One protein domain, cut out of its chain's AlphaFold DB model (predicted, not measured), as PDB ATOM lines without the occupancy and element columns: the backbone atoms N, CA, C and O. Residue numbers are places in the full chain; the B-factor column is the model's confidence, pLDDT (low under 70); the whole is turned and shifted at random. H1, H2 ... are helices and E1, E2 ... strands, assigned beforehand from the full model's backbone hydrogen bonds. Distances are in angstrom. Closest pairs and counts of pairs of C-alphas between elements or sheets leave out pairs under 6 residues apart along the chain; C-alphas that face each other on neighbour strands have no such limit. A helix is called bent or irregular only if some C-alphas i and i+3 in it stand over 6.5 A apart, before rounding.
ATOM      1  N   GLU A   6      18.112  57.427  10.291       92.50
ATOM      2  CA  GLU A   6      17.352  58.143   9.261       92.50
ATOM      3  C   GLU A   6      15.866  58.172   9.593       92.50
ATOM      4  O   GLU A   6      15.227  59.222   9.500       92.50
ATOM      5  N   LYS A   7      15.327  57.047  10.075       93.81
ATOM      6  CA  LYS A   7      13.954  56.993  10.576       93.81
ATOM      7  C   LYS A   7      13.748  57.924  11.769       93.81
ATOM      8  O   LYS A   7      12.725  58.605  11.829       93.81
ATOM      9  N   LEU A   8      14.700  57.983  12.702       92.75
ATOM     10  CA  LEU A   8      14.622  58.879  13.859       92.75
ATOM     11  C   LEU A   8      14.675  60.357  13.443       92.75
ATOM     12  O   LEU A   8      13.885  61.159  13.936       92.75
ATOM     13  N   GLU A   9      15.546  60.713  12.497       94.62
ATOM     14  CA  GLU A   9      15.638  62.073  11.956       94.62
ATOM     15  C   GLU A   9      14.349  62.487  11.237       94.62
ATOM     16  O   GLU A   9      13.866  63.606  11.421       94.62
ATOM     17  N   ALA A  10      13.764  61.585  10.443       95.38
ATOM     18  CA  ALA A  10      12.501  61.833   9.757       95.38
ATOM     19  C   ALA A  10      11.350  62.066  10.750       95.38
ATOM     20  O   ALA A  10      10.574  63.007  10.580       95.38
ATOM     21  N   LEU A  11      11.268  61.256  11.811       94.81
ATOM     22  CA  LEU A  11      10.276  61.425  12.874       94.81
ATOM     23  C   LEU A  11      10.466  62.745  13.629       94.81
ATOM     24  O   LEU A  11       9.486  63.448  13.871       94.81
ATOM     25  N   ALA A  12      11.708  63.119  13.947       93.62
ATOM     26  CA  ALA A  12      12.002  64.389  14.604       93.62
ATOM     27  C   ALA A  12      11.620  65.587  13.716       93.62
ATOM     28  O   ALA A  12      10.954  66.505  14.184       93.62
ATOM     29  N   LYS A  13      11.930  65.568  12.411       94.44
ATOM     30  CA  LYS A  13      11.507  66.632  11.476       94.44
ATOM     31  C   LYS A  13       9.986  66.732  11.317       94.44
ATOM     32  O   LYS A  13       9.476  67.824  11.089       94.44
ATOM     33  N   ALA A  14       9.270  65.610  11.410       94.69
ATOM     34  CA  ALA A  14       7.813  65.567  11.276       94.69
ATOM     35  C   ALA A  14       7.061  65.979  12.556       94.69
ATOM     36  O   ALA A  14       5.880  66.321  12.490       94.69
ATOM     37  N   ALA A  15       7.718  65.931  13.715       92.69
ATOM     38  CA  ALA A  15       7.133  66.322  14.991       92.69
ATOM     39  C   ALA A  15       6.950  67.848  15.108       92.69
ATOM     40  O   ALA A  15       7.498  68.629  14.327       92.69
ATOM     41  N   THR A  16       6.171  68.289  16.101       91.81
ATOM     42  CA  THR A  16       5.939  69.717  16.368       91.81
ATOM     43  C   THR A  16       7.248  70.412  16.740       91.81
ATOM     44  O   THR A  16       7.828  70.122  17.781       91.81
ATOM     45  N   GLN A  17       7.717  71.326  15.893       91.31
ATOM     46  CA  GLN A  17       8.988  72.026  16.096       91.31
ATOM     47  C   GLN A  17       8.900  73.082  17.210       91.31
ATOM     48  O   GLN A  17       7.807  73.506  17.583       91.31
ATOM     49  N   GLY A  18      10.061  73.523  17.700       85.50
ATOM     50  CA  GLY A  18      10.186  74.555  18.735       85.50
ATOM     51  C   GLY A  18      10.534  73.999  20.115       85.50
ATOM     52  O   GLY A  18      10.666  72.787  20.297       85.50
ATOM     53  N   GLU A  19      10.710  74.895  21.088       88.75
ATOM     54  CA  GLU A  19      10.930  74.496  22.479       88.75
ATOM     55  C   GLU A  19       9.650  73.904  23.060       88.75
ATOM     56  O   GLU A  19       8.554  74.431  22.868       88.75
ATOM     57  N   TRP A  20       9.782  72.817  23.806       92.00
ATOM     58  CA  TRP A  20       8.671  72.234  24.548       92.00
ATOM     59  C   TRP A  20       8.862  72.533  26.029       92.00
ATOM     60  O   TRP A  20       9.972  72.404  26.546       92.00
ATOM     61  N   SER A  21       7.789  72.916  26.716       88.69
ATOM     62  CA  SER A  21       7.804  73.067  28.168       88.69
ATOM     63  C   SER A  21       6.685  72.264  28.810       88.69
ATOM     64  O   SER A  21       5.657  71.965  28.196       88.69
ATOM     65  N   GLU A  22       6.889  71.945  30.081       87.25
ATOM     66  CA  GLU A  22       5.834  71.428  30.933       87.25
ATOM     67  C   GLU A  22       4.935  72.563  31.438       87.25
ATOM     68  O   GLU A  22       5.396  73.666  31.740       87.25
ATOM     69  N   SER A  23       3.632  72.295  31.499       80.75
ATOM     70  CA  SER A  23       2.626  73.168  32.100       80.75
ATOM     71  C   SER A  23       1.561  72.300  32.767       80.75
ATOM     72  O   SER A  23       0.643  71.796  32.116       80.75
ATOM     73  N   GLY A  24       1.689  72.097  34.080       83.00
ATOM     74  CA  GLY A  24       0.861  71.137  34.813       83.00
ATOM     75  C   GLY A  24       1.136  69.706  34.344       83.00
ATOM     76  O   GLY A  24       2.284  69.282  34.309       83.00
ATOM     77  N   SER A  25       0.095  68.968  33.955       84.31
ATOM     78  CA  SER A  25       0.200  67.595  33.430       84.31
ATOM     79  C   SER A  25       0.452  67.512  31.915       84.31
ATOM     80  O   SER A  25       0.443  66.418  31.346       84.31
ATOM     81  N   TYR A  26       0.667  68.649  31.248       87.00
ATOM     82  CA  TYR A  26       0.752  68.746  29.791       87.00
ATOM     83  C   TYR A  26       2.148  69.157  29.317       87.00
ATOM     84  O   TYR A  26       2.817  69.966  29.961       87.00
ATOM     85  N   ILE A  27       2.541  68.646  28.149       90.50
ATOM     86  CA  ILE A  27       3.665  69.162  27.359       90.50
ATOM     87  C   ILE A  27       3.116  69.993  26.204       90.50
ATOM     88  O   ILE A  27       2.285  69.510  25.425       90.50
ATOM     89  N   SER A  28       3.598  71.228  26.074       90.44
ATOM     90  CA  SER A  28       3.133  72.172  25.058       90.44
ATOM     91  C   SER A  28       4.298  72.868  24.350       90.44
ATOM     92  O   SER A  28       5.359  73.051  24.952       90.44
ATOM     93  N   PRO A  29       4.113  73.286  23.084       90.00
ATOM     94  CA  PRO A  29       5.075  74.139  22.403       90.00
ATOM     95  C   PRO A  29       5.116  75.505  23.082       90.00
ATOM     96  O   PRO A  29       4.075  76.086  23.417       90.00
ATOM     97  N   THR A  30       6.319  76.024  23.258       89.38
ATOM     98  CA  THR A  30       6.566  77.291  23.930       89.38
ATOM     99  C   THR A  30       7.597  78.126  23.201       89.38
ATOM    100  O   THR A  30       8.460  77.615  22.491       89.38
ATOM    101  N   ARG A  31       7.524  79.431  23.442       87.38
ATOM    102  CA  ARG A  31       8.560  80.391  23.075       87.38
ATOM    103  C   ARG A  31       8.985  81.178  24.298       87.38
ATOM    104  O   ARG A  31       8.153  81.524  25.137       87.38
ATOM    105  N   LYS A  32      10.266  81.512  24.375       84.62
ATOM    106  CA  LYS A  32      10.796  82.406  25.403       84.62
ATOM    107  C   LYS A  32      11.085  83.769  24.798       84.62
ATOM    108  O   LYS A  32      11.823  83.872  23.824       84.62
ATOM    109  N   GLU A  33      10.532  84.812  25.400       87.44
ATOM    110  CA  GLU A  33      10.750  86.197  24.989       87.44
ATOM    111  C   GLU A  33      10.928  87.064  26.241       87.44
ATOM    112  O   GLU A  33      10.096  87.044  27.146       87.44
ATOM    113  N   GLY A  34      12.061  87.768  26.350       82.19
ATOM    114  CA  GLY A  34      12.344  88.643  27.496       82.19
ATOM    115  C   GLY A  34      12.349  87.944  28.868       82.19
ATOM    116  O   GLY A  34      12.004  88.568  29.866       82.19
ATOM    117  N   GLY A  35      12.683  86.648  28.928       84.25
ATOM    118  CA  GLY A  35      12.636  85.845  30.160       84.25
ATOM    119  C   GLY A  35      11.243  85.330  30.542       84.25
ATOM    120  O   GLY A  35      11.120  84.619  31.536       84.25
ATOM    121  N   THR A  36      10.209  85.634  29.751       83.50
ATOM    122  CA  THR A  36       8.860  85.081  29.920       83.50
ATOM    123  C   THR A  36       8.635  83.930  28.939       83.50
ATOM    124  O   THR A  36       8.909  84.062  27.745       83.50
ATOM    125  N   THR A  37       8.128  82.801  29.437       85.19
ATOM    126  CA  THR A  37       7.734  81.651  28.612       85.19
ATOM    127  C   THR A  37       6.271  81.791  28.212       85.19
ATOM    128  O   THR A  37       5.389  81.842  29.066       85.19
ATOM    129  N   TYR A  38       6.008  81.827  26.911       84.69
ATOM    130  CA  TYR A  38       4.669  81.861  26.340       84.69
ATOM    131  C   TYR A  38       4.328  80.499  25.747       84.69
ATOM    132  O   TYR A  38       5.099  79.951  24.959       84.69
ATOM    133  N   VAL A  39       3.153  79.975  26.092       85.31
ATOM    134  CA  VAL A  39       2.584  78.793  25.439       85.31
ATOM    135  C   VAL A  39       2.075  79.208  24.063       85.31
ATOM    136  O   VAL A  39       1.167  80.030  23.956       85.31
ATOM    137  N   GLU A  40       2.670  78.658  23.007       83.44
ATOM    138  CA  GLU A  40       2.304  79.010  21.629       83.44
ATOM    139  C   GLU A  40       0.991  78.353  21.204       83.44
ATOM    140  O   GLU A  40       0.255  78.883  20.372       83.44
ATOM    141  N   SER A  41       0.680  77.196  21.788       82.25
ATOM    142  CA  SER A  41      -0.555  76.472  21.537       82.25
ATOM    143  C   SER A  41      -0.977  75.670  22.759       82.25
ATOM    144  O   SER A  41      -0.201  74.890  23.305       82.25
ATOM    145  N   TRP A  42      -2.248  75.803  23.140       78.00
ATOM    146  CA  TRP A  42      -2.877  74.988  24.187       78.00
ATOM    147  C   TRP A  42      -3.190  73.554  23.731       78.00
ATOM    148  O   TRP A  42      -3.754  72.764  24.486       78.00
ATOM    149  N   ARG A  43      -2.827  73.188  22.495       81.31
ATOM    150  CA  ARG A  43      -2.897  71.804  22.036       81.31
ATOM    151  C   ARG A  43      -1.783  71.003  22.709       81.31
ATOM    152  O   ARG A  43      -0.620  71.124  22.334       81.31
ATOM    153  N   SER A  44      -2.162  70.177  23.680       83.94
ATOM    154  CA  SER A  44      -1.238  69.250  24.334       83.94
ATOM    155  C   SER A  44      -0.578  68.317  23.316       83.94
ATOM    156  O   SER A  44      -1.263  67.707  22.489       83.94
ATOM    157  N   LEU A  45       0.749  68.211  23.391       87.75
ATOM    158  CA  LEU A  45       1.546  67.239  22.642       87.75
ATOM    159  C   LEU A  45       1.587  65.887  23.358       87.75
ATOM    160  O   LEU A  45       1.591  64.845  22.706       87.75
ATOM    161  N   ALA A  46       1.590  65.912  24.691       89.00
ATOM    162  CA  ALA A  46       1.564  64.733  25.542       89.00
ATOM    163  C   ALA A  46       0.900  65.060  26.887       89.00
ATOM    164  O   ALA A  46       1.097  66.142  27.445       89.00
ATOM    165  N   LEU A  47       0.121  64.110  27.407       89.56
ATOM    166  CA  LEU A  47      -0.434  64.140  28.758       89.56
ATOM    167  C   LEU A  47       0.313  63.103  29.591       89.56
ATOM    168  O   LEU A  47       0.247  61.914  29.282       89.56
ATOM    169  N   VAL A  48       1.019  63.552  30.624       89.88
ATOM    170  CA  VAL A  48       1.889  62.686  31.421       89.88
ATOM    171  C   VAL A  48       1.794  63.081  32.888       89.88
ATOM    172  O   VAL A  48       2.038  64.228  33.268       89.88
ATOM    173  N   SER A  49       1.404  62.118  33.719       86.31
ATOM    174  CA  SER A  49       1.158  62.346  35.144       86.31
ATOM    175  C   SER A  49       2.449  62.440  35.957       86.31
ATOM    176  O   SER A  49       2.483  63.178  36.935       86.31
ATOM    177  N   GLU A  50       3.503  61.731  35.549       91.56
ATOM    178  CA  GLU A  50       4.783  61.716  36.261       91.56
ATOM    179  C   GLU A  50       5.689  62.877  35.839       91.56
ATOM    180  O   GLU A  50       5.920  63.122  34.654       91.56
ATOM    181  N   ASP A  51       6.226  63.586  36.832       88.75
ATOM    182  CA  ASP A  51       7.073  64.766  36.632       88.75
ATOM    183  C   ASP A  51       8.373  64.422  35.884       88.75
ATOM    184  O   ASP A  51       8.807  65.170  35.009       88.75
ATOM    185  N   ALA A  52       8.971  63.260  36.177       90.06
ATOM    186  CA  ALA A  52      10.212  62.812  35.545       90.06
ATOM    187  C   ALA A  52      10.040  62.559  34.038       90.06
ATOM    188  O   ALA A  52      10.853  63.013  33.230       90.06
ATOM    189  N   ASP A  53       8.951  61.893  33.656       90.50
ATOM    190  CA  ASP A  53       8.641  61.603  32.256       90.50
ATOM    191  C   ASP A  53       8.312  62.882  31.480       90.50
ATOM    192  O   ASP A  53       8.720  63.033  30.326       90.50
ATOM    193  N   ARG A  54       7.631  63.848  32.112       91.12
ATOM    194  CA  ARG A  54       7.387  65.165  31.503       91.12
ATOM    195  C   ARG A  54       8.678  65.911  31.215       91.12
ATOM    196  O   ARG A  54       8.869  66.364  30.085       91.12
ATOM    197  N   ALA A  55       9.566  66.006  32.202       89.81
ATOM    198  CA  ALA A  55      10.858  66.657  32.033       89.81
ATOM    199  C   ALA A  55      11.680  65.979  30.927       89.81
ATOM    200  O   ALA A  55      12.258  66.660  30.077       89.81
ATOM    201  N   PHE A  56      11.673  64.642  30.886       92.25
ATOM    202  CA  PHE A  56      12.341  63.879  29.839       92.25
ATOM    203  C   PHE A  56      11.766  64.174  28.447       92.25
ATOM    204  O   PHE A  56      12.527  64.466  27.529       92.25
ATOM    205  N   ILE A  57      10.440  64.151  28.276       92.06
ATOM    206  CA  ILE A  57       9.789  64.402  26.979       92.06
ATOM    207  C   ILE A  57       9.999  65.850  26.518       92.06
ATOM    208  O   ILE A  57      10.253  66.079  25.337       92.06
ATOM    209  N   ALA A  58       9.933  66.825  27.429       91.12
ATOM    210  CA  ALA A  58      10.215  68.226  27.115       91.12
ATOM    211  C   ALA A  58      11.676  68.433  26.668       91.12
ATOM    212  O   ALA A  58      11.941  69.171  25.714       91.12
ATOM    213  N   ALA A  59      12.622  67.751  27.323       91.88
ATOM    214  CA  ALA A  59      14.036  67.773  26.955       91.88
ATOM    215  C   ALA A  59      14.310  67.033  25.635       91.88
ATOM    216  O   ALA A  59      15.108  67.496  24.824       91.88
ATOM    217  N   ALA A  60      13.611  65.926  25.377       94.12
ATOM    218  CA  ALA A  60      13.691  65.132  24.150       94.12
ATOM    219  C   ALA A  60      12.870  65.729  22.991       94.12
ATOM    220  O   ALA A  60      12.345  65.002  22.142       94.12
ATOM    221  N   ASN A  61      12.746  67.057  22.948       93.25
ATOM    222  CA  ASN A  61      12.056  67.739  21.867       93.25
ATOM    223  C   ASN A  61      12.789  67.544  20.519       93.25
ATOM    224  O   ASN A  61      13.981  67.213  20.477       93.25
ATOM    225  N   PRO A  62      12.098  67.769  19.388       94.31
ATOM    226  CA  PRO A  62      12.657  67.558  18.061       94.31
ATOM    227  C   PRO A  62      13.954  68.311  17.784       94.31
ATOM    228  O   PRO A  62      14.822  67.771  17.103       94.31
ATOM    229  N   ALA A  63      14.112  69.523  18.320       91.56
ATOM    230  CA  ALA A  63      15.322  70.312  18.121       91.56
ATOM    231  C   ALA A  63      16.537  69.645  18.786       91.56
ATOM    232  O   ALA A  63      17.557  69.451  18.125       91.56
ATOM    233  N   ALA A  64      16.397  69.202  20.039       93.12
ATOM    234  CA  ALA A  64      17.451  68.495  20.765       93.12
ATOM    235  C   ALA A  64      17.828  67.164  20.089       93.12
ATOM    236  O   ALA A  64      19.006  66.841  19.937       93.12
ATOM    237  N   VAL A  65      16.836  66.399  19.618       93.25
ATOM    238  CA  VAL A  65      17.081  65.137  18.900       93.25
ATOM    239  C   VAL A  65      17.819  65.382  17.579       93.25
ATOM    240  O   VAL A  65      18.757  64.653  17.257       93.25
ATOM    241  N   LEU A  66      17.437  66.409  16.816       93.38
ATOM    242  CA  LEU A  66      18.107  66.759  15.562       93.38
ATOM    243  C   LEU A  66      19.537  67.262  15.781       93.38
ATOM    244  O   LEU A  66      20.411  66.931  14.983       93.38
ATOM    245  N   GLU A  67      19.792  68.004  16.859       91.50
ATOM    246  CA  GLU A  67      21.140  68.436  17.240       91.50
ATOM    247  C   GLU A  67      22.043  67.237  17.556       91.50
ATOM    248  O   GLU A  67      23.138  67.122  17.000       91.50
ATOM    249  N   LEU A  68      21.552  66.282  18.352       90.12
ATOM    250  CA  LEU A  68      22.274  65.043  18.657       90.12
ATOM    251  C   LEU A  68      22.529  64.199  17.400       90.12
ATOM    252  O   LEU A  68      23.621  63.660  17.219       90.12
ATOM    253  N   ILE A  69      21.551  64.101  16.494       91.00
ATOM    254  CA  ILE A  69      21.732  63.411  15.208       91.00
ATOM    255  C   ILE A  69      22.776  64.129  14.351       91.00
ATOM    256  O   ILE A  69      23.621  63.466  13.750       91.00
ATOM    257  N   ALA A  70      22.757  65.460  14.294       89.56
ATOM    258  CA  ALA A  70      23.746  66.241  13.558       89.56
ATOM    259  C   ALA A  70      25.159  66.055  14.136       89.56
ATOM    260  O   ALA A  70      26.126  65.927  13.380       89.56
ATOM    261  N   GLU A  71      25.282  65.970  15.460       87.00
ATOM    262  CA  GLU A  71      26.538  65.668  16.138       87.00
ATOM    263  C   GLU A  71      27.051  64.263  15.796       87.00
ATOM    264  O   GLU A  71      28.213  64.118  15.405       87.00
ATOM    265  N   LEU A  72      26.185  63.246  15.847       84.75
ATOM    266  CA  LEU A  72      26.517  61.869  15.465       84.75
ATOM    267  C   LEU A  72      26.858  61.736  13.976       84.75
ATOM    268  O   LEU A  72      27.727  60.951  13.599       84.75
ATOM    269  N   LYS A  73      26.199  62.512  13.113       85.56
ATOM    270  CA  LYS A  73      26.477  62.534  11.675       85.56
ATOM    271  C   LYS A  73      27.733  63.315  11.320       85.56
ATOM    272  O   LYS A  73      28.168  63.203  10.180       85.56
ATOM    273  N   CYS A  74      28.331  64.077  12.242       83.25
ATOM    274  CA  CYS A  74      29.545  64.847  11.989       83.25
ATOM    275  C   CYS A  74      30.780  63.921  11.972       83.25
ATOM    276  O   CYS A  74      31.385  63.665  13.023       83.25
TER     277      CYS A  74
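Overview. This is residues 6 to 74 of the 214 residues of the protein "Putative prophage PSSB64-02, Orf37" of Pseudomonas amygdali pv. hibisci (UniProt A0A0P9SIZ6). A small, bent sheet of three strands makes one end of this domain, with H2 packed over E1, and two helices, H1 and H3, lie side by side and run opposite ways at the other end. E2 bends sharply, and the E2-E3 hairpin turns away from H2, while the long link after E3 comes back past the start of E2. The printed part has 69 residues, with three named helices and three named strands in the order H1, E1, E2, E3, H2, H3; the sheet, in the order E1, E2, E3, is antiparallel, and the class is mixed, helices and strands. The whole is only just compact, close to loose, with a radius of gyration of the C-alphas of 12.7 A and spans of 36 by 29 by 19 A.

Arrangement. Begin at the sheet, a meander, each strand the antiparallel neighbour of the one before: E1, residues 19 to 23, E2, residues 26 to 33, and E3, residues 36 to 39. It is only just strongly twisted, with C-alphas up to 4.2 A off its best plane. In the hairpin E1 and E2, look for N 21 and O 28, 3.0 A apart and within hydrogen-bond range. In the hairpin E2 and E3, find N 31 and O 38 at 2.9 A, also within range. The pairing is staggered: E2 bends by 58 degrees at residue 29, and pairs with E1 over residues 26 to 30 and with E3 over residues 30 to 33. H2, residues 51 to 59, is on the sheet at a height over the sheet of 8.1 A; it lies over E1 and runs along the strands, at 7 degrees to E1 on the local plane. Their closest C-alphas are those of Trp 20 and Ala 58, 5.0 A apart. H3, residues 62 to 73, only grazes the sheet with its residues 62 to 64. H1, residues 6 to 14, is not on the sheet. H1 and H3 touch, closest at the C-alphas of Ala 12 and Pro 62, 4.7 A apart, at a shallow tilt of 29 degrees, opposite ways. H1 and H2 are apart, and H2 and H3 meet only through their link. In H1, H2 and H3 every O i to N i+4 pair is within hydrogen-bond range.

Along the chain. Find C-alpha 26 at (0.752, 68.746, 29.791); from there E2 runs 20.7 A to C-alpha 33 at (10.750, 86.197, 24.989). E1 measures 12.8 A and E3 10.0 A. H1 begins at C-alpha 6, at (17.352, 58.143, 9.261), and measures 12.3 A, as does H2. H3, 16.0 A long, ends at C-alpha 73, at (26.477, 62.534, 11.675).

Size, cuts and confidence. The two C-alphas farthest apart are those of Gly 24 and Cys 74, 37.2 A. The printed part has no cut. The link from E3 to H2, with 11 residues, is long, and its residues 46 to 47 make a short antiparallel pairing with residues 26 to 27 of E2; the other links are tight. The mean pLDDT of the printed part of this model is 89.0, and no printed residue is under 70.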